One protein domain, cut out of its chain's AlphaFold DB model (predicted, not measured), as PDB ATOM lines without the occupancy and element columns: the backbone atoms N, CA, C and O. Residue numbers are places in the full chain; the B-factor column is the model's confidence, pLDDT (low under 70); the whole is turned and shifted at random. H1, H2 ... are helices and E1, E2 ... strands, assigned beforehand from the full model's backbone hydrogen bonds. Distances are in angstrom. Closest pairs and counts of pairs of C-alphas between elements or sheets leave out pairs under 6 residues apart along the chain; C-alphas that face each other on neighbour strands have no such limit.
ATOM      1  N   TYR A  23     -44.798  -5.721 108.570       93.56
ATOM      2  CA  TYR A  23     -43.711  -5.753 107.584       93.56
ATOM      3  C   TYR A  23     -43.021  -4.389 107.457       93.56
ATOM      4  O   TYR A  23     -41.789  -4.324 107.421       93.56
ATOM      5  N   SER A  24     -43.778  -3.285 107.411       93.00
ATOM      6  CA  SER A  24     -43.211  -1.940 107.228       93.00
ATOM      7  C   SER A  24     -42.292  -1.542 108.377       93.00
ATOM      8  O   SER A  24     -41.218  -0.991 108.126       93.00
ATOM      9  N   ASP A  25     -42.668  -1.910 109.601       91.62
ATOM     10  CA  ASP A  25     -42.027  -1.440 110.835       91.62
ATOM     11  C   ASP A  25     -40.932  -2.393 111.334       91.62
ATOM     12  O   ASP A  25     -40.165  -2.059 112.232       91.62
ATOM     13  N   THR A  26     -40.838  -3.582 110.738       94.06
ATOM     14  CA  THR A  26     -39.790  -4.561 111.043       94.06
ATOM     15  C   THR A  26     -38.436  -4.068 110.538       94.06
ATOM     16  O   THR A  26     -38.324  -3.589 109.410       94.06
ATOM     17  N   ASN A  27     -37.377  -4.200 111.330       93.69
ATOM     18  CA  ASN A  27     -36.032  -3.879 110.855       93.69
ATOM     19  C   ASN A  27     -35.549  -4.943 109.858       93.69
ATOM     20  O   ASN A  27     -35.973  -6.093 109.899       93.69
ATOM     21  N   LYS A  28     -34.657  -4.574 108.939       94.44
ATOM     22  CA  LYS A  28     -33.885  -5.561 108.168       94.44
ATOM     23  C   LYS A  28     -32.497  -5.679 108.781       94.44
ATOM     24  O   LYS A  28     -32.044  -4.741 109.408       94.44
ATOM     25  N   GLY A  29     -31.824  -6.797 108.576       95.31
ATOM     26  CA  GLY A  29     -30.421  -6.985 108.916       95.31
ATOM     27  C   GLY A  29     -29.585  -7.256 107.672       95.31
ATOM     28  O   GLY A  29     -29.915  -6.825 106.563       95.31
ATOM     29  N   VAL A  30     -28.502  -8.006 107.857       95.75
ATOM     30  CA  VAL A  30     -27.595  -8.420 106.783       95.75
ATOM     31  C   VAL A  30     -27.262  -9.901 106.923       95.75
ATOM     32  O   VAL A  30     -26.908 -10.367 108.004       95.75
ATOM     33  N   PHE A  31     -27.336 -10.626 105.807       96.75
ATOM     34  CA  PHE A  31     -26.815 -11.986 105.688       96.75
ATOM     35  C   PHE A  31     -25.441 -11.986 105.023       96.75
ATOM     36  O   PHE A  31     -25.225 -11.291 104.032       96.75
ATOM     37  N   THR A  32     -24.537 -12.811 105.540       96.25
ATOM     38  CA  THR A  32     -23.226 -13.092 104.940       96.25
ATOM     39  C   THR A  32     -22.885 -14.571 105.096       96.25
ATOM     40  O   THR A  32     -23.489 -15.251 105.924       96.25
ATOM     41  N   GLY A  33     -21.905 -15.053 104.333       95.94
ATOM     42  CA  GLY A  33     -21.411 -16.422 104.444       95.94
ATOM     43  C   GLY A  33     -22.371 -17.476 103.898       95.94
ATOM     44  O   GLY A  33     -23.329 -17.164 103.198       95.94
ATOM     45  N   ARG A  34     -22.063 -18.741 104.183       94.62
ATOM     46  CA  ARG A  34     -22.665 -19.913 103.549       94.62
ATOM     47  C   ARG A  34     -22.961 -21.027 104.546       94.62
ATOM     48  O   ARG A  34     -22.318 -21.159 105.592       94.62
ATOM     49  N   MET A  35     -23.942 -21.846 104.195       93.31
ATOM     50  CA  MET A  35     -24.336 -23.043 104.935       93.31
ATOM     51  C   MET A  35     -24.478 -24.212 103.963       93.31
ATOM     52  O   MET A  35     -25.152 -24.099 102.938       93.31
ATOM     53  N   PHE A  36     -23.875 -25.347 104.289       91.31
ATOM     54  CA  PHE A  36     -24.057 -26.587 103.549       91.31
ATOM     55  C   PHE A  36     -25.220 -27.380 104.128       91.31
ATOM     56  O   PHE A  36     -25.351 -27.516 105.344       91.31
ATOM     57  N   VAL A  37     -26.043 -27.940 103.249       89.25
ATOM     58  CA  VAL A  37     -27.011 -28.978 103.592       89.25
ATOM     59  C   VAL A  37     -26.420 -30.302 103.135       89.25
ATOM     60  O   VAL A  37     -26.225 -30.539 101.940       89.25
ATOM     61  N   GLU A  38     -26.105 -31.162 104.091       88.44
ATOM     62  CA  GLU A  38     -25.532 -32.480 103.856       88.44
ATOM     63  C   GLU A  38     -26.591 -33.551 104.077       88.44
ATOM     64  O   GLU A  38     -27.233 -33.587 105.122       88.44
ATOM     65  N   TRP A  39     -26.760 -34.452 103.115       82.38
ATOM     66  CA  TRP A  39     -27.557 -35.656 103.321       82.38
ATOM     67  C   TRP A  39     -26.707 -36.733 103.997       82.38
ATOM     68  O   TRP A  39     -25.632 -37.092 103.503       82.38
ATOM     69  N   VAL A  40     -27.212 -37.259 105.111       79.94
ATOM     70  CA  VAL A  40     -26.634 -38.388 105.841       79.94
ATOM     71  C   VAL A  40     -27.609 -39.553 105.769       79.94
ATOM     72  O   VAL A  40     -28.724 -39.503 106.300       79.94
ATOM     73  N   GLU A  41     -27.182 -40.609 105.085       73.50
ATOM     74  CA  GLU A  41     -27.982 -41.810 104.877       73.50
ATOM     75  C   GLU A  41     -28.454 -42.402 106.215       73.50
ATOM     76  O   GLU A  41     -27.683 -42.535 107.165       73.50
ATOM     77  N   GLY A  42     -29.751 -42.712 106.304       67.88
ATOM     78  CA  GLY A  42     -30.377 -43.252 107.515       67.88
ATOM     79  C   GLY A  42     -30.616 -42.250 108.655       67.88
ATOM     80  O   GLY A  42     -31.239 -42.634 109.640       67.88
ATOM     81  N   VAL A  43     -30.173 -40.990 108.531       69.25
ATOM     82  CA  VAL A  43     -30.301 -39.965 109.590       69.25
ATOM     83  C   VAL A  43     -31.119 -38.751 109.138       69.25
ATOM     84  O   VAL A  43     -31.927 -38.247 109.911       69.25
ATOM     85  N   GLY A  44     -30.964 -38.300 107.889       78.69
ATOM     86  CA  GLY A  44     -31.668 -37.125 107.362       78.69
ATOM     87  C   GLY A  44     -30.697 -36.088 106.810       78.69
ATOM     88  O   GLY A  44     -29.809 -36.439 106.033       78.69
ATOM     89  N   PHE A  45     -30.873 -34.822 107.188       84.69
ATOM     90  CA  PHE A  45     -30.006 -33.729 106.759       84.69
ATOM     91  C   PHE A  45     -29.232 -33.121 107.930       84.69
ATOM     92  O   PHE A  45     -29.671 -33.142 109.082       84.69
ATOM     93  N   ILE A  46     -28.073 -32.554 107.617       87.38
ATOM     94  CA  ILE A  46     -27.256 -31.762 108.530       87.38
ATOM     95  C   ILE A  46     -27.039 -30.396 107.899       87.38
ATOM     96  O   ILE A  46     -26.607 -30.305 106.751       87.38
ATOM     97  N   PHE A  47     -27.294 -29.341 108.662       89.75
ATOM     98  CA  PHE A  47     -26.772 -28.019 108.353       89.75
ATOM     99  C   PHE A  47     -25.346 -27.923 108.891       89.75
ATOM    100  O   PHE A  47     -25.125 -28.123 110.087       89.75
ATOM    101  N   ARG A  48     -24.375 -27.664 108.011       90.75
ATOM    102  CA  ARG A  48     -22.963 -27.475 108.359       90.75
ATOM    103  C   ARG A  48     -22.486 -26.097 107.895       90.75
ATOM    104  O   ARG A  48     -22.475 -25.855 106.687       90.75
ATOM    105  N   PRO A  49     -22.084 -25.199 108.811       92.38
ATOM    106  CA  PRO A  49     -21.550 -23.906 108.413       92.38
ATOM    107  C   PRO A  49     -20.238 -24.098 107.654       92.38
ATOM    108  O   PRO A  49     -19.455 -24.999 107.961       92.38
ATOM    109  N   ASP A  50     -20.006 -23.247 106.662       91.62
ATOM    110  CA  ASP A  50     -18.706 -23.162 106.006       91.62
ATOM    111  C   ASP A  50     -17.640 -22.687 107.011       91.62
ATOM    112  O   ASP A  50     -17.882 -21.761 107.786       91.62
ATOM    113  N   GLU A  51     -16.480 -23.347 107.030       89.56
ATOM    114  CA  GLU A  51     -15.410 -23.068 108.000       89.56
ATOM    115  C   GLU A  51     -14.720 -21.717 107.749       89.56
ATOM    116  O   GLU A  51     -14.285 -21.061 108.696       89.56
ATOM    117  N   GLU A  52     -14.645 -21.276 106.492       92.00
ATOM    118  CA  GLU A  52     -13.994 -20.025 106.092       92.00
ATOM    119  C   GLU A  52     -14.979 -18.853 106.062       92.00
ATOM    120  O   GLU A  52     -14.625 -17.714 106.372       92.00
ATOM    121  N   SER A  53     -16.230 -19.118 105.681       94.75
ATOM    122  CA  SER A  53     -17.265 -18.101 105.514       94.75
ATOM    123  C   SER A  53     -18.615 -18.589 106.050       94.75
ATOM    124  O   SER A  53     -19.530 -18.836 105.262       94.75
ATOM    125  N   PRO A  54     -18.770 -18.744 107.377       95.62
ATOM    126  CA  PRO A  54     -19.981 -19.301 107.967       95.62
ATOM    127  C   PRO A  54     -21.177 -18.370 107.773       95.62
ATOM    128  O   PRO A  54     -21.064 -17.151 107.950       95.62
ATOM    129  N   LEU A  55     -22.341 -18.952 107.468       96.75
ATOM    130  CA  LEU A  55     -23.606 -18.224 107.434       96.75
ATOM    131  C   LEU A  55     -23.775 -17.417 108.725       96.75
ATOM    132  O   LEU A  55     -23.727 -17.955 109.830       96.75
ATOM    133  N   THR A  56     -23.970 -16.114 108.571       96.75
ATOM    134  CA  THR A  56     -24.112 -15.170 109.675       96.75
ATOM    135  C   THR A  56     -25.251 -14.209 109.366       96.75
ATOM    136  O   THR A  56     -25.292 -13.631 108.275       96.75
ATOM    137  N   PHE A  57     -26.142 -14.006 110.335       97.44
ATOM    138  CA  PHE A  57     -27.115 -12.915 110.313       97.44
ATOM    139  C   PHE A  57     -26.725 -11.842 111.326       97.44
ATOM    140  O   PHE A  57     -26.463 -12.151 112.489       97.44
ATOM    141  N   THR A  58     -26.725 -10.586 110.895       96.12
ATOM    142  CA  THR A  58     -26.464  -9.429 111.756       96.12
ATOM    143  C   THR A  58     -27.692  -8.514 111.754       96.12
ATOM    144  O   THR A  58     -27.970  -7.909 110.714       96.12
ATOM    145  N   PRO A  59     -28.433  -8.413 112.875       94.00
ATOM    146  CA  PRO A  59     -29.541  -7.467 113.028       94.00
ATOM    147  C   PRO A  59     -29.080  -6.006 112.926       94.00
ATOM    148  O   PRO A  59     -27.994  -5.670 113.399       94.00
ATOM    149  N   ASP A  60     -29.919  -5.128 112.373       88.88
ATOM    150  CA  ASP A  60     -29.682  -3.671 112.309       88.88
ATOM    151  C   ASP A  60     -30.405  -2.931 113.451       88.88
ATOM    152  O   ASP A  60     -31.172  -1.995 113.244       88.88
ATOM    153  N   ASP A  61     -30.225  -3.399 114.686       80.75
ATOM    154  CA  ASP A  61     -30.804  -2.793 115.897       80.75
ATOM    155  C   ASP A  61     -29.772  -1.959 116.692       80.75
ATOM    156  O   ASP A  61     -29.979  -1.611 117.857       80.75
ATOM    157  N   GLY A  62     -28.634  -1.635 116.065       65.62
ATOM    158  CA  GLY A  62     -27.550  -0.828 116.636       65.62
ATOM    159  C   GLY A  62     -26.665  -1.542 117.667       65.62
ATOM    160  O   GLY A  62     -25.598  -1.026 117.990       65.62
ATOM    161  N   ASN A  63     -27.056  -2.726 118.155       65.06
ATOM    162  CA  ASN A  63     -26.287  -3.562 119.094       65.06
ATOM    163  C   ASN A  63     -26.287  -5.056 118.703       65.06
ATOM    164  O   ASN A  63     -25.911  -5.914 119.511       65.06
ATOM    165  N   GLY A  64     -26.726  -5.365 117.483       65.00
ATOM    166  CA  GLY A  64     -27.039  -6.708 117.020       65.00
ATOM    167  C   GLY A  64     -25.830  -7.619 117.086       65.00
ATOM    168  O   GLY A  64     -24.886  -7.494 116.304       65.00
ATOM    169  N   LYS A  65     -25.851  -8.561 118.029       86.81
ATOM    170  CA  LYS A  65     -24.848  -9.622 118.066       86.81
ATOM    171  C   LYS A  65     -25.039 -10.494 116.822       86.81
ATOM    172  O   LYS A  65     -26.163 -10.928 116.577       86.81
ATOM    173  N   PRO A  66     -23.972 -10.756 116.049       93.31
ATOM    174  CA  PRO A  66     -24.071 -11.648 114.908       93.31
ATOM    175  C   PRO A  66     -24.466 -13.052 115.366       93.31
ATOM    176  O   PRO A  66     -23.809 -13.618 116.243       93.31
ATOM    177  N   ILE A  67     -25.499 -13.606 114.745       95.88
ATOM    178  CA  ILE A  67     -25.978 -14.966 114.990       95.88
ATOM    179  C   ILE A  67     -25.295 -15.877 113.983       95.88
ATOM    180  O   ILE A  67     -25.365 -15.635 112.772       95.88
ATOM    181  N   ARG A  68     -24.622 -16.913 114.486       95.38
ATOM    182  CA  ARG A  68     -23.839 -17.850 113.675       95.38
ATOM    183  C   ARG A  68     -24.290 -19.277 113.947       95.38
ATOM    184  O   ARG A  68     -23.818 -19.876 114.914       95.38
ATOM    185  N   PRO A  69     -25.180 -19.821 113.105       94.12
ATOM    186  CA  PRO A  69     -25.609 -21.197 113.240       94.12
ATOM    187  C   PRO A  69     -24.439 -22.177 113.239       94.12
ATOM    188  O   PRO A  69     -23.574 -22.139 112.363       94.12
ATOM    189  N   GLY A  70     -24.428 -23.059 114.235       91.56
ATOM    190  CA  GLY A  70     -23.519 -24.194 114.300       91.56
ATOM    191  C   GLY A  70     -24.023 -25.386 113.487       91.56
ATOM    192  O   GLY A  70     -24.970 -25.292 112.708       91.56
ATOM    193  N   VAL A  71     -23.378 -26.537 113.687       89.75
ATOM    194  CA  VAL A  71     -23.817 -27.791 113.065       89.75
ATOM    195  C   VAL A  71     -25.095 -28.275 113.754       89.75
ATOM    196  O   VAL A  71     -25.095 -28.444 114.974       89.75
ATOM    197  N   MET A  72     -26.158 -28.544 112.994       88.06
ATOM    198  CA  MET A  72     -27.426 -29.051 113.538       88.06
ATOM    199  C   MET A  72     -28.098 -30.070 112.614       88.06
ATOM    200  O   MET A  72     -27.965 -29.989 111.390       88.06
ATOM    201  N   TYR A  73     -28.806 -31.041 113.197       85.62
ATOM    202  CA  TYR A  73     -29.658 -31.951 112.433       85.62
ATOM    203  C   TYR A  73     -30.925 -31.230 111.983       85.62
ATOM    204  O   TYR A  73     -31.452 -30.366 112.677       85.62
ATOM    205  N   THR A  74     -31.438 -31.619 110.823       79.25
ATOM    206  CA  THR A  74     -32.710 -31.125 110.305       79.25
ATOM    207  C   THR A  74     -33.384 -32.203 109.467       79.25
ATOM    208  O   THR A  74     -32.733 -33.029 108.823       79.25
ATOM    209  N   ASP A  75     -34.710 -32.200 109.447       72.69
ATOM    210  CA  ASP A  75     -35.499 -33.046 108.557       72.69
ATOM    211  C   ASP A  75     -35.921 -32.313 107.270       72.69
ATOM    212  O   ASP A  75     -36.728 -32.832 106.493       72.69
ATOM    213  N   GLY A  76     -35.314 -31.146 107.021       64.75
ATOM    214  CA  GLY A  76     -35.612 -30.252 105.907       64.75
ATOM    215  C   GLY A  76     -36.299 -28.951 106.326       64.75
ATOM    216  O   GLY A  76     -36.858 -28.295 105.463       64.75
ATOM    217  N   GLY A  77     -36.243 -28.572 107.607       65.00
ATOM    218  CA  GLY A  77     -36.694 -27.280 108.141       65.00
ATOM    219  C   GLY A  77     -38.014 -27.335 108.917       65.00
ATOM    220  O   GLY A  77     -38.776 -28.292 108.829       65.00
ATOM    221  N   SER A  78     -38.311 -26.273 109.666       64.44
ATOM    222  CA  SER A  78     -39.462 -26.174 110.582       64.44
ATOM    223  C   SER A  78     -40.847 -26.001 109.932       64.44
ATOM    224  O   SER A  78     -41.858 -25.996 110.638       64.44
ATOM    225  N   ILE A  79     -40.940 -25.901 108.601       69.88
ATOM    226  CA  ILE A  79     -42.229 -25.797 107.900       69.88
ATOM    227  C   ILE A  79     -42.837 -27.197 107.684       69.88
ATOM    228  O   ILE A  79     -42.152 -28.079 107.167       69.88
ATOM    229  N   PRO A  80     -44.125 -27.438 108.000       66.75
ATOM    230  CA  PRO A  80     -44.769 -28.726 107.749       66.75
ATOM    231  C   PRO A  80     -44.691 -29.173 106.281       66.75
ATOM    232  O   PRO A  80     -45.032 -28.415 105.375       66.75
ATOM    233  N   ARG A  81     -44.329 -30.442 106.038       72.69
ATOM    234  CA  ARG A  81     -44.088 -30.988 104.682       72.69
ATOM    235  C   ARG A  81     -45.238 -30.793 103.697       72.69
ATOM    236  O   ARG A  81     -45.001 -30.589 102.513       72.69
ATOM    237  N   PHE A  82     -46.484 -30.839 104.170       68.62
ATOM    238  CA  PHE A  82     -47.657 -30.645 103.312       68.62
ATOM    239  C   PHE A  82     -47.793 -29.205 102.781       68.62
ATOM    240  O   PHE A  82     -48.566 -28.982 101.854       68.62
ATOM    241  N   LEU A  83     -47.037 -28.243 103.327       73.12
ATOM    242  CA  LEU A  83     -46.980 -26.853 102.863       73.12
ATOM    243  C   LEU A  83     -45.806 -26.578 101.911       73.12
ATOM    244  O   LEU A  83     -45.780 -25.522 101.292       73.12
ATOM    245  N   TRP A  84     -44.866 -27.513 101.728       76.19
ATOM    246  CA  TRP A  84     -43.632 -27.265 100.962       76.19
ATOM    247  C   TRP A  84     -43.850 -26.961  99.474       76.19
ATOM    248  O   TRP A  84     -42.963 -26.411  98.829       76.19
ATOM    249  N   GLY A  85     -45.008 -27.334  98.919       71.12
ATOM    250  CA  GLY A  85     -45.385 -27.020  97.538       71.12
ATOM    251  C   GLY A  85     -45.990 -25.625  97.351       71.12
ATOM    252  O   GLY A  85     -46.287 -25.249  96.219       71.12
ATOM    253  N   LEU A  86     -46.212 -24.874  98.434       73.19
ATOM    254  CA  LEU A  86     -46.749 -23.519  98.382       73.19
ATOM    255  C   LEU A  86     -45.608 -22.502  98.342       73.19
ATOM    256  O   LEU A  86     -44.649 -22.597  99.110       73.19
ATOM    257  N   HIS A  87     -45.754 -21.501  97.474       73.56
ATOM    258  CA  HIS A  87     -44.818 -20.386  97.398       73.56
ATOM    259  C   HIS A  87     -44.714 -19.700  98.763       73.56
ATOM    260  O   HIS A  87     -45.713 -19.327  99.378       73.56
ATOM    261  N   GLY A  88     -43.487 -19.549  99.221       66.31
ATOM    262  CA  GLY A  88     -43.077 -18.961 100.477       66.31
ATOM    263  C   GLY A  88     -43.094 -19.903 101.676       66.31
ATOM    264  O   GLY A  88     -42.695 -19.491 102.758       66.31
ATOM    265  N   PHE A  89     -43.525 -21.153 101.494       74.00
ATOM    266  CA  PHE A  89     -43.559 -22.186 102.536       74.00
ATOM    267  C   PHE A  89     -42.704 -23.408 102.177       74.00
ATOM    268  O   PHE A  89     -42.631 -24.377 102.933       74.00
ATOM    269  N   SER A  90     -42.020 -23.371 101.033       75.88
ATOM    270  CA  SER A  90     -40.909 -24.280 100.791       75.88
ATOM    271  C   SER A  90     -39.763 -23.924 101.741       75.88
ATOM    272  O   SER A  90     -39.364 -22.756 101.788       75.88
ATOM    273  N   PRO A  91     -39.164 -24.896 102.449       70.88
ATOM    274  CA  PRO A  91     -38.054 -24.634 103.368       70.88
ATOM    275  C   PRO A  91     -36.817 -24.051 102.670       70.88
ATOM    276  O   PRO A  91     -35.907 -23.544 103.321       70.88
ATOM    277  N   TRP A  92     -36.778 -24.106 101.339       76.81
ATOM    278  CA  TRP A  92     -35.655 -23.639 100.539       76.81
ATOM    279  C   TRP A  92     -35.806 -22.192 100.067       76.81
ATOM    280  O   TRP A  92     -34.800 -21.548  99.780       76.81
ATOM    281  N   GLU A  93     -37.028 -21.656 100.002       83.94
ATOM    282  CA  GLU A  93     -37.258 -20.305  99.472       83.94
ATOM    283  C   GLU A  93     -36.738 -19.212 100.414       83.94
ATOM    284  O   GLU A  93     -36.058 -18.292  99.961       83.94
ATOM    285  N   TYR A  94     -36.962 -19.355 101.725       90.62
ATOM    286  CA  TYR A  94     -36.372 -18.492 102.758       90.62
ATOM    287  C   TYR A  94     -35.376 -19.244 103.644       90.62
ATOM    288  O   TYR A  94     -35.274 -18.969 104.839       90.62
ATOM    289  N   ALA A  95     -34.618 -20.182 103.064       90.75
ATOM    290  CA  ALA A  95     -33.726 -21.090 103.793       90.75
ATOM    291  C   ALA A  95     -32.885 -20.399 104.878       90.75
ATOM    292  O   ALA A  95     -32.855 -20.859 106.015       90.75
ATOM    293  N   LYS A  96     -32.251 -19.260 104.563       94.44
ATOM    294  CA  LYS A  96     -31.430 -18.513 105.530       94.44
ATOM    295  C   LYS A  96     -32.222 -18.054 106.763       94.44
ATOM    296  O   LYS A  96     -31.693 -18.133 107.866       94.44
ATOM    297  N   ALA A  97     -33.473 -17.620 106.605       94.94
ATOM    298  CA  ALA A  97     -34.330 -17.223 107.725       94.94
ATOM    299  C   ALA A  97     -34.718 -18.428 108.592       94.94
ATOM    300  O   ALA A  97     -34.567 -18.392 109.813       94.94
ATOM    301  N   TYR A  98     -35.135 -19.529 107.963       92.50
ATOM    302  CA  TYR A  98     -35.526 -20.746 108.677       92.50
ATOM    303  C   TYR A  98     -34.355 -21.396 109.418       92.50
ATOM    304  O   TYR A  98     -34.514 -21.811 110.560       92.50
ATOM    305  N   ILE A  99     -33.158 -21.397 108.824       93.62
ATOM    306  CA  ILE A  99     -31.933 -21.874 109.481       93.62
ATOM    307  C   ILE A  99     -31.626 -21.041 110.732       93.62
ATOM    308  O   ILE A  99     -31.322 -21.608 111.776       93.62
ATOM    309  N   ILE A 100     -31.722 -19.708 110.668       95.81
ATOM    310  CA  ILE A 100     -31.501 -18.863 111.854       95.81
ATOM    311  C   ILE A 100     -32.527 -19.182 112.944       95.81
ATOM    312  O   ILE A 100     -32.151 -19.352 114.101       95.81
ATOM    313  N   HIS A 101     -33.804 -19.306 112.587       94.50
ATOM    314  CA  HIS A 101     -34.858 -19.645 113.539       94.50
ATOM    315  C   HIS A 101     -34.631 -21.003 114.216       94.50
ATOM    316  O   HIS A 101     -34.663 -21.086 115.444       94.50
ATOM    317  N   ASP A 102     -34.359 -22.050 113.437       92.81
ATOM    318  CA  ASP A 102     -34.147 -23.406 113.953       92.81
ATOM    319  C   ASP A 102     -32.904 -23.470 114.846       92.81
ATOM    320  O   ASP A 102     -32.927 -24.095 115.908       92.81
ATOM    321  N   TRP A 103     -31.850 -22.735 114.478       94.62
ATOM    322  CA  TRP A 103     -30.651 -22.614 115.298       94.62
ATOM    323  C   TRP A 103     -30.930 -22.003 116.671       94.62
ATOM    324  O   TRP A 103     -30.366 -22.466 117.656       94.62
ATOM    325  N   LEU A 104     -31.803 -20.997 116.775       95.00
ATOM    326  CA  LEU A 104     -32.131 -20.399 118.075       95.00
ATOM    327  C   LEU A 104     -32.833 -21.399 119.004       95.00
ATOM    328  O   LEU A 104     -32.567 -21.398 120.205       95.00
ATOM    329  N   PHE A 105     -33.689 -22.271 118.461       93.88
ATOM    330  CA  PHE A 105     -34.298 -23.360 119.231       93.88
ATOM    331  C   PHE A 105     -33.234 -24.365 119.687       93.88
ATOM    332  O   PHE A 105     -33.167 -24.685 120.874       93.88
ATOM    333  N   GLU A 106     -32.360 -24.803 118.781       92.81
ATOM    334  CA  GLU A 106     -31.285 -25.746 119.107       92.81
ATOM    335  C   GLU A 106     -30.318 -25.156 120.147       92.81
ATOM    336  O   GLU A 106     -29.987 -25.804 121.141       92.81
ATOM    337  N   ALA A 107     -29.911 -23.895 119.985       93.75
ATOM    338  CA  ALA A 107     -29.039 -23.197 120.920       93.75
ATOM    339  C   ALA A 107     -29.678 -23.079 122.308       93.75
ATOM    340  O   ALA A 107     -28.998 -23.318 123.309       93.75
ATOM    341  N   GLN A 108     -30.977 -22.781 122.381       94.31
ATOM    342  CA  GLN A 108     -31.737 -22.773 123.630       94.31
ATOM    343  C   GLN A 108     -31.760 -24.157 124.291       94.31
ATOM    344  O   GLN A 108     -31.452 -24.275 125.479       94.31
ATOM    345  N   HIS A 109     -32.109 -25.213 123.549       93.25
ATOM    346  CA  HIS A 109     -32.248 -26.568 124.101       93.25
ATOM    347  C   HIS A 109     -30.909 -27.194 124.489       93.25
ATOM    348  O   HIS A 109     -30.839 -27.928 125.476       93.25
ATOM    349  N   CYS A 110     -29.842 -26.890 123.753       91.69
ATOM    350  CA  CYS A 110     -28.496 -27.397 124.014       91.69
ATOM    351  C   CYS A 110     -27.634 -26.484 124.897       91.69
ATOM    352  O   CYS A 110     -26.557 -26.895 125.331       91.69
ATOM    353  N   GLY A 111     -28.068 -25.252 125.169       91.69
ATOM    354  CA  GLY A 111     -27.309 -24.279 125.956       91.69
ATOM    355  C   GLY A 111     -26.086 -23.697 125.234       91.69
ATOM    356  O   GLY A 111     -25.088 -23.372 125.885       91.69
ATOM    357  N   TYR A 112     -26.133 -23.561 123.905       90.94
ATOM    358  CA  TYR A 112     -25.021 -23.041 123.104       90.94
ATOM    359  C   TYR A 112     -24.880 -21.527 123.211       90.94
ATOM    360  O   TYR A 112     -25.714 -20.764 122.737       90.94
ATOM    361  N   LYS A 113     -23.784 -21.084 123.825       91.25
ATOM    362  CA  LYS A 113     -23.469 -19.662 123.971       91.25
ATOM    363  C   LYS A 113     -22.850 -19.090 122.684       91.25
ATOM    364  O   LYS A 113     -22.069 -19.791 122.045       91.25
ATOM    365  N   PRO A 114     -23.106 -17.806 122.362       92.12
ATOM    366  CA  PRO A 114     -23.945 -16.873 123.123       92.12
ATOM    367  C   PRO A 114     -25.449 -16.983 122.814       92.12
ATOM    368  O   PRO A 114     -26.245 -16.358 123.513       92.12
ATOM    369  N   ASP A 115     -25.839 -17.757 121.803       93.00
ATOM    370  CA  ASP A 115     -27.180 -17.691 121.202       93.00
ATOM    371  C   ASP A 115     -28.294 -18.293 122.080       93.00
ATOM    372  O   ASP A 115     -29.456 -17.923 121.962       93.00
ATOM    373  N   ASN A 116     -27.955 -19.110 123.075       93.38
ATOM    374  CA  ASN A 116     -28.890 -19.573 124.105       93.38
ATOM    375  C   ASN A 116     -29.394 -18.467 125.055       93.38
ATOM    376  O   ASN A 116     -30.151 -18.749 125.979       93.38
ATOM    377  N   SER A 117     -28.910 -17.231 124.904       93.81
ATOM    378  CA  SER A 117     -29.380 -16.085 125.687       93.81
ATOM    379  C   SER A 117     -30.590 -15.382 125.072       93.81
ATOM    380  O   SER A 117     -31.220 -14.571 125.753       93.81
ATOM    381  N   TYR A 118     -30.934 -15.693 123.819       94.38
ATOM    382  CA  TYR A 118     -32.128 -15.161 123.173       94.38
ATOM    383  C   TYR A 118     -33.402 -15.714 123.818       94.38
ATOM    384  O   TYR A 118     -33.477 -16.875 124.219       94.38
ATOM    385  N   SER A 119     -34.427 -14.871 123.922       95.69
ATOM    386  CA  SER A 119     -35.747 -15.287 124.392       95.69
ATOM    387  C   SER A 119     -36.609 -15.837 123.250       95.69
ATOM    388  O   SER A 119     -36.340 -15.601 122.074       95.69
ATOM    389  N   PHE A 120     -37.727 -16.486 123.587       95.81
ATOM    390  CA  PHE A 120     -38.748 -16.844 122.589       95.81
ATOM    391  C   PHE A 120     -39.291 -15.620 121.827       95.81
ATOM    392  O   PHE A 120     -39.634 -15.706 120.654       95.81
ATOM    393  N   SER A 121     -39.365 -14.454 122.480       94.25
ATOM    394  CA  SER A 121     -39.782 -13.228 121.791       94.25
ATOM    395  C   SER A 121     -38.726 -12.755 120.793       94.25
ATOM    396  O   SER A 121     -39.079 -12.205 119.752       94.25
ATOM    397  N   ASP A 122     -37.442 -12.965 121.099       94.56
ATOM    398  CA  ASP A 122     -36.359 -12.629 120.180       94.56
ATOM    399  C   ASP A 122     -36.350 -13.552 118.967       94.56
ATOM    400  O   ASP A 122     -36.143 -13.062 117.863       94.56
ATOM    401  N   SER A 123     -36.625 -14.851 119.130       94.69
ATOM    402  CA  SER A 123     -36.688 -15.770 117.985       94.69
ATOM    403  C   SER A 123     -37.809 -15.402 117.007       94.69
ATOM    404  O   SER A 123     -37.590 -15.418 115.797       94.69
ATOM    405  N   HIS A 124     -38.973 -14.974 117.510       93.62
ATOM    406  CA  HIS A 124     -40.051 -14.436 116.676       93.62
ATOM    407  C   HIS A 124     -39.647 -13.128 115.975       93.62
ATOM    408  O   HIS A 124     -39.826 -13.002 114.763       93.62
ATOM    409  N   ARG A 125     -39.048 -12.178 116.706       94.88
ATOM    410  CA  ARG A 125     -38.544 -10.920 116.128       94.88
ATOM    411  C   ARG A 125     -37.530 -11.169 115.013       94.88
ATOM    412  O   ARG A 125     -37.677 -10.636 113.917       94.88
ATOM    413  N   LEU A 126     -36.536 -12.011 115.277       95.56
ATOM    414  CA  LEU A 126     -35.472 -12.342 114.333       95.56
ATOM    415  C   LEU A 126     -36.000 -13.098 113.108       95.56
ATOM    416  O   LEU A 126     -35.477 -12.899 112.014       95.56
ATOM    417  N   MET A 127     -37.061 -13.903 113.237       96.06
ATOM    418  CA  MET A 127     -37.741 -14.481 112.071       96.06
ATOM    419  C   MET A 127     -38.266 -13.383 111.133       96.06
ATOM    420  O   MET A 127     -38.016 -13.427 109.931       96.06
ATOM    421  N   GLY A 128     -38.935 -12.359 111.667       95.94
ATOM    422  CA  GLY A 128     -39.385 -11.229 110.856       95.94
ATOM    423  C   GLY A 128     -38.224 -10.471 110.215       95.94
ATOM    424  O   GLY A 128     -38.205 -10.261 109.003       95.94
ATOM    425  N   GLU A 129     -37.210 -10.108 110.998       96.88
ATOM    426  CA  GLU A 129     -36.058  -9.361 110.482       96.88
ATOM    427  C   GLU A 129     -35.326 -10.132 109.371       96.88
ATOM    428  O   GLU A 129     -34.976  -9.563 108.332       96.88
ATOM    429  N   THR A 130     -35.139 -11.443 109.538       96.88
ATOM    430  CA  THR A 130     -34.500 -12.301 108.529       96.88
ATOM    431  C   THR A 130     -35.355 -12.455 107.270       96.88
ATOM    432  O   THR A 130     -34.820 -12.314 106.168       96.88
ATOM    433  N   LEU A 131     -36.673 -12.656 107.393       96.38
ATOM    434  CA  LEU A 131     -37.589 -12.694 106.248       96.38
ATOM    435  C   LEU A 131     -37.576 -11.377 105.476       96.38
ATOM    436  O   LEU A 131     -37.347 -11.384 104.267       96.38
ATOM    437  N   LYS A 132     -37.748 -10.243 106.167       96.56
ATOM    438  CA  LYS A 132     -37.710  -8.919 105.537       96.56
ATOM    439  C   LYS A 132     -36.378  -8.684 104.836       96.56
ATOM    440  O   LYS A 132     -36.357  -8.205 103.706       96.56
ATOM    441  N   THR A 133     -35.267  -9.082 105.456       96.88
ATOM    442  CA  THR A 133     -33.937  -8.994 104.834       96.88
ATOM    443  C   THR A 133     -33.893  -9.737 103.502       96.88
ATOM    444  O   THR A 133     -33.434  -9.172 102.509       96.88
ATOM    445  N   LEU A 134     -34.391 -10.974 103.444       95.75
ATOM    446  CA  LEU A 134     -34.415 -11.756 102.204       95.75
ATOM    447  C   LEU A 134     -35.365 -11.162 101.159       95.75
ATOM    448  O   LEU A 134     -34.987 -11.071  99.994       95.75
ATOM    449  N   MET A 135     -36.553 -10.715 101.568       95.56
ATOM    450  CA  MET A 135     -37.549 -10.103 100.680       95.56
ATOM    451  C   MET A 135     -37.058  -8.792 100.053       95.56
ATOM    452  O   MET A 135     -37.319  -8.531  98.881       95.56
ATOM    453  N   GLU A 136     -36.319  -7.980 100.811       95.62
ATOM    454  CA  GLU A 136     -35.732  -6.727 100.325       95.62
ATOM    455  C   GLU A 136     -34.431  -6.954  99.532       95.62
ATOM    456  O   GLU A 136     -34.101  -6.164  98.651       95.62
ATOM    457  N   THR A 137     -33.694  -8.039  99.801       94.44
ATOM    458  CA  THR A 137     -32.473  -8.393  99.046       94.44
ATOM    459  C   THR A 137     -32.803  -9.062  97.712       94.44
ATOM    460  O   THR A 137     -32.108  -8.865  96.716       94.44
ATOM    461  N   VAL A 138     -33.864  -9.867  97.679       92.44
ATOM    462  CA  VAL A 138     -34.279 -10.655  96.520       92.44
ATOM    463  C   VAL A 138     -35.737 -10.307  96.207       92.44
ATOM    464  O   VAL A 138     -36.642 -10.993  96.680       92.44
ATOM    465  N   PRO A 139     -35.998  -9.281  95.370       87.69
ATOM    466  CA  PRO A 139     -37.351  -8.752  95.163       87.69
ATOM    467  C   PRO A 139     -38.388  -9.788  94.710       87.69
ATOM    468  O   PRO A 139     -39.561  -9.667  95.046       87.69
ATOM    469  N   LYS A 140     -37.965 -10.841  93.993       90.00
ATOM    470  CA  LYS A 140     -38.847 -11.953  93.581       90.00
ATOM    471  C   LYS A 140     -39.431 -12.750  94.756       90.00
ATOM    472  O   LYS A 140     -40.432 -13.425  94.570       90.00
ATOM    473  N   LEU A 141     -38.803 -12.692  95.932       88.44
ATOM    474  CA  LEU A 141     -39.276 -13.348  97.149       88.44
ATOM    475  C   LEU A 141     -40.191 -12.438  97.977       88.44
ATOM    476  O   LEU A 141     -40.680 -12.872  99.011       88.44
ATOM    477  N   LYS A 142     -40.419 -11.174  97.601       93.50
ATOM    478  CA  LYS A 142     -41.218 -10.266  98.429       93.50
ATOM    479  C   LYS A 142     -42.686 -10.697  98.468       93.50
ATOM    480  O   LYS A 142     -43.359 -10.721  97.441       93.50
ATOM    481  N   SER A 143     -43.185 -10.999  99.666       93.06
ATOM    482  CA  SER A 143     -44.591 -11.324  99.905       93.06
ATOM    483  C   SER A 143     -44.983 -11.008 101.348       93.06
ATOM    484  O   SER A 143     -44.629 -11.743 102.266       93.06
ATOM    485  N   GLU A 144     -45.735  -9.926 101.549       92.56
ATOM    486  CA  GLU A 144     -46.214  -9.527 102.884       92.56
ATOM    487  C   GLU A 144     -47.179 -10.564 103.472       92.56
ATOM    488  O   GLU A 144     -47.110 -10.869 104.652       92.56
ATOM    489  N   LEU A 145     -47.981 -11.224 102.627       90.94
ATOM    490  CA  LEU A 145     -48.840 -12.326 103.065       90.94
ATOM    491  C   LEU A 145     -48.036 -13.479 103.684       90.94
ATOM    492  O   LEU A 145     -48.442 -14.047 104.695       90.94
ATOM    493  N   VAL A 146     -46.908 -13.852 103.066       90.81
ATOM    494  CA  VAL A 146     -46.041 -14.906 103.610       90.81
ATOM    495  C   VAL A 146     -45.344 -14.419 104.875       90.81
ATOM    496  O   VAL A 146     -45.230 -15.183 105.831       90.81
ATOM    497  N   PHE A 147     -44.903 -13.160 104.895       93.81
ATOM    498  CA  PHE A 147     -44.316 -12.551 106.083       93.81
ATOM    499  C   PHE A 147     -45.263 -12.649 107.284       93.81
ATOM    500  O   PHE A 147     -44.874 -13.197 108.317       93.81
ATOM    501  N   ASP A 148     -46.508 -12.200 107.128       91.94
ATOM    502  CA  ASP A 148     -47.532 -12.239 108.174       91.94
ATOM    503  C   ASP A 148     -47.806 -13.685 108.599       91.94
ATOM    504  O   ASP A 148     -47.706 -14.027 109.774       91.94
ATOM    505  N   ALA A 149     -48.047 -14.582 107.637       90.62
ATOM    506  CA  ALA A 149     -48.362 -15.976 107.932       90.62
ATOM    507  C   ALA A 149     -47.243 -16.697 108.705       90.62
ATOM    508  O   ALA A 149     -47.522 -17.445 109.645       90.62
ATOM    509  N   VAL A 150     -45.980 -16.495 108.317       90.88
ATOM    510  CA  VAL A 150     -44.838 -17.135 108.985       90.88
ATOM    511  C   VAL A 150     -44.597 -16.513 110.358       90.88
ATOM    512  O   VAL A 150     -44.420 -17.248 111.330       90.88
ATOM    513  N   THR A 151     -44.602 -15.182 110.463       93.00
ATOM    514  CA  THR A 151     -44.363 -14.493 111.741       93.00
ATOM    515  C   THR A 151     -45.463 -14.814 112.755       93.00
ATOM    516  O   THR A 151     -45.149 -15.155 113.899       93.00
ATOM    517  N   ASP A 152     -46.727 -14.848 112.335       91.06
ATOM    518  CA  ASP A 152     -47.847 -15.260 113.180       91.06
ATOM    519  C   ASP A 152     -47.693 -16.714 113.641       91.06
ATOM    520  O   ASP A 152     -47.810 -16.995 114.837       91.06
ATOM    521  N   ALA A 153     -47.361 -17.640 112.735       89.38
ATOM    522  CA  ALA A 153     -47.211 -19.059 113.061       89.38
ATOM    523  C   ALA A 153     -46.144 -19.314 114.141       89.38
ATOM    524  O   ALA A 153     -46.387 -20.071 115.093       89.38
ATOM    525  N   VAL A 154     -44.984 -18.654 114.044       90.44
ATOM    526  CA  VAL A 154     -43.889 -18.827 115.018       90.44
ATOM    527  C   VAL A 154     -44.135 -18.103 116.345       90.44
ATOM    528  O   VAL A 154     -43.459 -18.392 117.327       90.44
ATOM    529  N   SER A 155     -45.127 -17.207 116.419       91.75
ATOM    530  CA  SER A 155     -45.515 -16.514 117.661       91.75
ATOM    531  C   SER A 155     -46.500 -17.307 118.536       91.75
ATOM    532  O   SER A 155     -46.794 -16.926 119.674       91.75
ATOM    533  N   THR A 156     -47.028 -18.422 118.021       91.62
ATOM    534  CA  THR A 156     -48.137 -19.147 118.653       91.62
ATOM    535  C   THR A 156     -47.770 -19.785 120.003       91.62
ATOM    536  O   THR A 156     -46.612 -20.129 120.264       91.62
ATOM    537  N   PRO A 157     -48.766 -20.072 120.867       91.94
ATOM    538  CA  PRO A 157     -48.547 -20.854 122.085       91.94
ATOM    539  C   PRO A 157     -47.942 -22.243 121.835       91.94
ATOM    540  O   PRO A 157     -47.225 -22.754 122.693       91.94
ATOM    541  N   ILE A 158     -48.207 -22.848 120.670       90.69
ATOM    542  CA  ILE A 158     -47.615 -24.131 120.265       90.69
ATOM    543  C   ILE A 158     -46.115 -23.956 120.017       90.69
ATOM    544  O   ILE A 158     -45.319 -24.710 120.574       90.69
ATOM    545  N   ALA A 159     -45.713 -22.931 119.261       90.88
ATOM    546  CA  ALA A 159     -44.301 -22.609 119.058       90.88
ATOM    547  C   ALA A 159     -43.594 -22.319 120.392       90.88
ATOM    548  O   ALA A 159     -42.516 -22.854 120.652       90.88
ATOM    549  N   ARG A 160     -44.244 -21.583 121.306       94.25
ATOM    550  CA  ARG A 160     -43.719 -21.348 122.662       94.25
ATOM    551  C   ARG A 160     -43.567 -22.639 123.465       94.25
ATOM    552  O   ARG A 160     -42.599 -22.800 124.204       94.25
ATOM    553  N   TYR A 161     -44.526 -23.553 123.352       94.19
ATOM    554  CA  TYR A 161     -44.445 -24.858 123.998       94.19
ATOM    555  C   TYR A 161     -43.239 -25.653 123.484       94.19
ATOM    556  O   TYR A 161     -42.479 -26.180 124.297       94.19
ATOM    557  N   LEU A 162     -43.020 -25.680 122.165       92.19
ATOM    558  CA  LEU A 162     -41.858 -26.324 121.541       92.19
ATOM    559  C   LEU A 162     -40.540 -25.660 121.963       92.19
ATOM    560  O   LEU A 162     -39.582 -26.358 122.284       92.19
ATOM    561  N   TRP A 163     -40.509 -24.328 122.063       94.25
ATOM    562  CA  TRP A 163     -39.348 -23.581 122.557       94.25
ATOM    563  C   TRP A 163     -38.960 -23.992 123.979       94.25
ATOM    564  O   TRP A 163     -37.783 -24.135 124.286       94.25
ATOM    565  N   VAL A 164     -39.936 -24.204 124.862       95.31
ATOM    566  CA  VAL A 164     -39.669 -24.551 126.267       95.31
ATOM    567  C   VAL A 164     -39.380 -26.041 126.458       95.31
ATOM    568  O   VAL A 164     -38.597 -26.395 127.335       95.31
ATOM    569  N   ARG A 165     -40.046 -26.919 125.701       92.00
ATOM    570  CA  ARG A 165     -40.042 -28.372 125.943       92.00
ATOM    571  C   ARG A 165     -39.214 -29.194 124.964       92.00
ATOM    572  O   ARG A 165     -39.151 -30.410 125.137       92.00
ATOM    573  N   GLY A 166     -38.639 -28.574 123.938       85.31
ATOM    574  CA  GLY A 166     -37.765 -29.283 123.015       85.31
ATOM    575  C   GLY A 166     -36.522 -29.847 123.708       85.31
ATOM    576  O   GLY A 166     -36.181 -29.486 124.836       85.31
ATOM    577  N   GLY A 167     -35.893 -30.807 123.039       85.50
ATOM    578  CA  GLY A 167     -34.684 -31.472 123.508       85.50
ATOM    579  C   GLY A 167     -33.490 -31.102 122.639       85.50
ATOM    580  O   GLY A 167     -33.654 -30.772 121.471       85.50
ATOM    581  N   CYS A 168     -32.292 -31.193 123.214       85.56
ATOM    582  CA  CYS A 168     -31.052 -31.015 122.467       85.56
ATOM    583  C   CYS A 168     -30.837 -32.203 121.519       85.56
ATOM    584  O   CYS A 168     -30.625 -33.325 121.989       85.56
ATOM    585  N   ASN A 169     -30.876 -31.962 120.208       76.19
ATOM    586  CA  ASN A 169     -30.722 -32.981 119.167       76.19
ATOM    587  C   ASN A 169     -29.461 -32.712 118.343       76.19
ATOM    588  O   ASN A 169     -29.473 -32.745 117.114       76.19
ATOM    589  N   SER A 170     -28.352 -32.449 119.028       68.94
ATOM    590  CA  SER A 170     -27.145 -32.015 118.347       68.94
ATOM    591  C   SER A 170     -26.391 -33.174 117.681       68.94
ATOM    592  O   SER A 170     -26.118 -34.191 118.333       68.94
ATOM    593  N   PRO A 171     -25.935 -33.009 116.425       65.44
ATOM    594  CA  PRO A 171     -24.993 -33.929 115.792       65.44
ATOM    595  C   PRO A 171     -23.671 -34.044 116.551       65.44
ATOM    596  O   PRO A 171     -23.019 -35.082 116.470       65.44
ATOM    597  N   LEU A 172     -23.313 -33.041 117.361       58.69
ATOM    598  CA  LEU A 172     -22.131 -33.056 118.227       58.69
ATOM    599  C   LEU A 172     -22.292 -33.964 119.459       58.69
ATOM    600  O   LEU A 172     -21.363 -34.085 120.250       58.69
ATOM    601  N   GLN A 173     -23.462 -34.582 119.656       49.12
ATOM    602  CA  GLN A 173     -23.776 -35.395 120.828       49.12
ATOM    603  C   GLN A 173     -24.052 -36.864 120.463       49.12
ATOM    604  O   GLN A 173     -25.011 -37.468 120.952       49.12
ATOM    605  N   ARG A 174     -23.200 -37.494 119.637       42.66
ATOM    606  CA  ARG A 174     -23.229 -38.962 119.514       42.66
ATOM    607  C   ARG A 174     -22.839 -39.577 120.863       42.66
ATOM    608  O   ARG A 174     -21.693 -39.492 121.293       42.66
ATOM    609  N   ARG A 175     -23.800 -40.216 121.536       43.28
ATOM    610  CA  ARG A 175     -23.553 -41.023 122.737       43.28
ATOM    611  C   ARG A 175     -22.984 -42.384 122.338       43.28
ATOM    612  O   ARG A 175     -23.740 -43.312 122.079       43.28
ATOM    613  N   GLU A 176     -21.666 -42.525 122.375       36.97
ATOM    614  CA  GLU A 176     -21.025 -43.819 122.629       36.97
ATOM    615  C   GLU A 176     -20.522 -43.812 124.080       36.97
ATOM    616  O   GLU A 176     -19.764 -42.937 124.486       36.97
ATOM    617  N   GLY A 177     -21.013 -44.732 124.913       42.56
ATOM    618  CA  GLY A 177     -20.459 -44.952 126.258       42.56
ATOM    619  C   GLY A 177     -20.744 -43.893 127.339       42.56
ATOM    620  O   GLY A 177     -20.132 -43.952 128.399       42.56
ATOM    621  N   GLY A 178     -21.675 -42.953 127.136       39.66
ATOM    622  CA  GLY A 178     -22.169 -42.080 128.217       39.66
ATOM    623  C   GLY A 178     -21.326 -40.836 128.535       39.66
ATOM    624  O   GLY A 178     -21.603 -40.170 129.530       39.66
ATOM    625  N   VAL A 179     -20.361 -40.473 127.687       36.31
ATOM    626  CA  VAL A 179     -19.609 -39.211 127.800       36.31
ATOM    627  C   VAL A 179     -19.914 -38.337 126.583       36.31
ATOM    628  O   VAL A 179     -19.671 -38.736 125.449       36.31
ATOM    629  N   ALA A 180     -20.476 -37.147 126.808       38.53
ATOM    630  CA  ALA A 180     -20.671 -36.153 125.757       38.53
ATOM    631  C   ALA A 180     -19.322 -35.490 125.443       38.53
ATOM    632  O   ALA A 180     -18.872 -34.618 126.185       38.53
ATOM    633  N   ILE A 181     -18.660 -35.919 124.370       40.50
ATOM    634  CA  ILE A 181     -17.491 -35.216 123.836       40.50
ATOM    635  C   ILE A 181     -17.997 -34.214 122.801       40.50
ATOM    636  O   ILE A 181     -18.567 -34.608 121.789       40.50
ATOM    637  N   LEU A 182     -17.788 -32.919 123.059       40.50
ATOM    638  CA  LEU A 182     -17.979 -31.840 122.084       40.50
ATOM    639  C   LEU A 182     -16.915 -31.976 120.982       40.50
ATOM    640  O   LEU A 182     -15.904 -31.281 120.992       40.50
ATOM    641  N   GLY A 183     -17.103 -32.930 120.073       41.25
ATOM    642  CA  GLY A 183     -16.185 -33.204 118.973       41.25
ATOM    643  C   GLY A 183     -16.866 -32.967 117.636       41.25
ATOM    644  O   GLY A 183     -17.647 -33.809 117.190       41.25
ATOM    645  N   PHE A 184     -16.528 -31.861 116.968       41.84
ATOM    646  CA  PHE A 184     -16.908 -31.595 115.573       41.84
ATOM    647  C   PHE A 184     -16.467 -32.729 114.620       41.84
ATOM    648  O   PHE A 184     -17.120 -32.964 113.606       41.84
ATOM    649  N   GLU A 185     -15.430 -33.493 114.987       44.09
ATOM    650  CA  GLU A 185     -14.925 -34.673 114.263       44.09
ATOM    651  C   GLU A 185     -15.827 -35.917 114.325       44.09
ATOM    652  O   GLU A 185     -15.641 -36.839 113.535       44.09
ATOM    653  N   SER A 186     -16.817 -35.966 115.223       50.34
ATOM    654  CA  SER A 186     -17.689 -37.144 115.386       50.34
ATOM    655  C   SER A 186     -18.939 -37.137 114.492       50.34
ATOM    656  O   SER A 186     -19.679 -38.127 114.445       50.34
ATOM    657  N   VAL A 187     -19.178 -36.040 113.762       56.81
ATOM    658  CA  VAL A 187     -20.312 -35.905 112.839       56.81
ATOM    659  C   VAL A 187     -19.932 -36.512 111.485       56.81
ATOM    660  O   VAL A 187     -19.016 -35.989 110.846       56.81
ATOM    661  N   PRO A 188     -20.621 -37.564 110.998       62.16
ATOM    662  CA  PRO A 188     -20.361 -38.110 109.670       62.16
ATOM    663  C   PRO A 188     -20.464 -37.000 108.626       62.16
ATOM    664  O   PRO A 188     -21.475 -36.298 108.575       62.16
ATOM    665  N   LYS A 189     -19.427 -36.830 107.800       65.31
ATOM    666  CA  LYS A 189     -19.536 -35.960 106.627       65.31
ATOM    667  C   LYS A 189     -20.550 -36.589 105.680       65.31
ATOM    668  O   LYS A 189     -20.337 -37.699 105.190       65.31
ATOM    669  N   GLY A 190     -21.672 -35.904 105.484       71.25
ATOM    670  CA  GLY A 190     -22.666 -36.311 104.506       71.25
ATOM    671  C   GLY A 190     -22.260 -35.879 103.102       71.25
ATOM    672  O   GLY A 190     -21.254 -35.198 102.888       71.25
ATOM    673  N   ARG A 191     -23.067 -36.258 102.113       80.12
ATOM    674  CA  ARG A 191     -22.933 -35.696 100.767       80.12
ATOM    675  C   ARG A 191     -23.577 -34.316 100.773       80.12
ATOM    676  O   ARG A 191     -24.765 -34.222 101.073       80.12
ATOM    677  N   VAL A 192     -22.833 -33.270 100.420       79.75
ATOM    678  CA  VAL A 192     -23.426 -31.943 100.201       79.75
ATOM    679  C   VAL A 192     -24.457 -32.062  99.078       79.75
ATOM    680  O   VAL A 192     -24.128 -32.480  97.968       79.75
ATOM    681  N   VAL A 193     -25.710 -31.748  99.393       83.94
ATOM    682  CA  VAL A 193     -26.833 -31.771  98.443       83.94
ATOM    683  C   VAL A 193     -27.285 -30.367  98.058       83.94
ATOM    684  O   VAL A 193     -27.869 -30.195  96.991       83.94
ATOM    685  N   LEU A 194     -27.004 -29.371  98.902       85.38
ATOM    686  CA  LEU A 194     -27.339 -27.974  98.656       85.38
ATOM    687  C   LEU A 194     -26.343 -27.056  99.372       85.38
ATOM    688  O   LEU A 194     -25.935 -27.331 100.501       85.38
ATOM    689  N   THR A 195     -25.992 -25.949  98.726       87.88
ATOM    690  CA  THR A 195     -25.249 -24.842  99.335       87.88
ATOM    691  C   THR A 195     -26.166 -23.631  99.384       87.88
ATOM    692  O   THR A 195     -26.730 -23.236  98.365       87.88
ATOM    693  N   ILE A 196     -26.337 -23.070 100.577       85.75
ATOM    694  CA  ILE A 196     -27.085 -21.838 100.811       85.75
ATOM    695  C   ILE A 196     -26.080 -20.688 100.875       85.75
ATOM    696  O   ILE A 196     -25.206 -20.699 101.744       85.75
ATOM    697  N   GLU A 197     -26.224 -19.718  99.970       85.00
ATOM    698  CA  GLU A 197     -25.409 -18.494  99.863       85.00
ATOM    699  C   GLU A 197     -26.240 -17.241 100.173       85.00
ATOM    700  O   GLU A 197     -27.469 -17.221  99.922       85.00
TER     701      GLU A 197
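This is residues 23 to 197 of the 197 residues of an uncharacterized protein of Dechloromonas aromatica (strain RCB) (UniProt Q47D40). A twisted sheet of four strands, with the strand pair E1 and E4 beyond it, makes a wall, and helices pack over it: H1, in the middle, over the sheet and H2, beside H1, over E1 and E4. H3 packs on H2, away from the strands, H4 packs on residues 105 to 109 of H1, and a long loop reaches out to Gly 177. The printed part has 175 residues with six named strands and four named helices, in the order E1 E2 E3 E4 E5 H1 H2 H3 H4 E6; both sheets, E5 E3 E2 E6 and E1 E4, are antiparallel. The class is mixed, helices and strands, with under half of the residues in named elements. The whole is compact, with a radius of gyration of the C-alphas of 15.8 A, and elongated, spanning 52 by 33 by 31 A.

The larger sheet holds E5, residues 72 to 74, 6.5 A long; E3, residues 44 to 49, 16.7 A; E2, residues 35 to 40, 15.5 A; and E6, residues 191 to 196, 14.5 A, ending at C-alpha 196 (-27.085, -21.838, 100.811). E1, residues 30 to 32, 6.7 A, begins at C-alpha 30 (-27.595, -8.420, 106.783); E4 is residues 56 to 58, 6.5 A. H1 is residues 95 to 110, 21.8 A; H2 residues 120 to 137, 25.8 A; H3 residues 144 to 154, 15.5 A; H4 residues 157 to 165, 12.0 A.

In the larger sheet, E2 and E3 form a hairpin, with N 38 and O 46 at 2.8 A, within hydrogen-bond range. Likewise within range are N 37 and O 194 of E2 and E6, at 2.8 A, and N 47 and O 72 of E3 and E5, at 2.9 A. E1 runs on into E2 at 56 degrees, and pairs with E4 through N 30 and O 58, 2.9 A. H1 is on the larger sheet at a height of 9.2 A, with the C-alphas of Met 72 and Trp 103 of E5 and H1 closest, 7.4 A. H1 and H2, a helical hairpin, touch at Ala 97 and Thr 130, C-alphas 5.0 A apart, at a shallow tilt of 19 degrees, opposite ways. The closest C-alphas of E1 and H2, Val 30 and Thr 133, are 6.7 A apart. H2, with residues 124 to 132 alone, touches H3 in another helical hairpin; their closest C-alphas, Gly 128 and Thr 151, are 6.0 A apart. H1 and H3 are apart. H4 touches H1 at a steep tilt of 47 degrees, closest at the C-alphas of Phe 105 and Trp 163, 6.1 A. In H1, H2, H3 and H4 every O i to N i+4 pair is within hydrogen-bond range.

The C-alphas farthest apart, of Ser 24 and Gly 177, are 52.2 A apart. The printed part has no cut. The links E4 to E5, E5 to H1 and H4 to E6 are long. Mean pLDDT of the printed part is 83.6; 32 residues are under 70, among them residues 170 to 189.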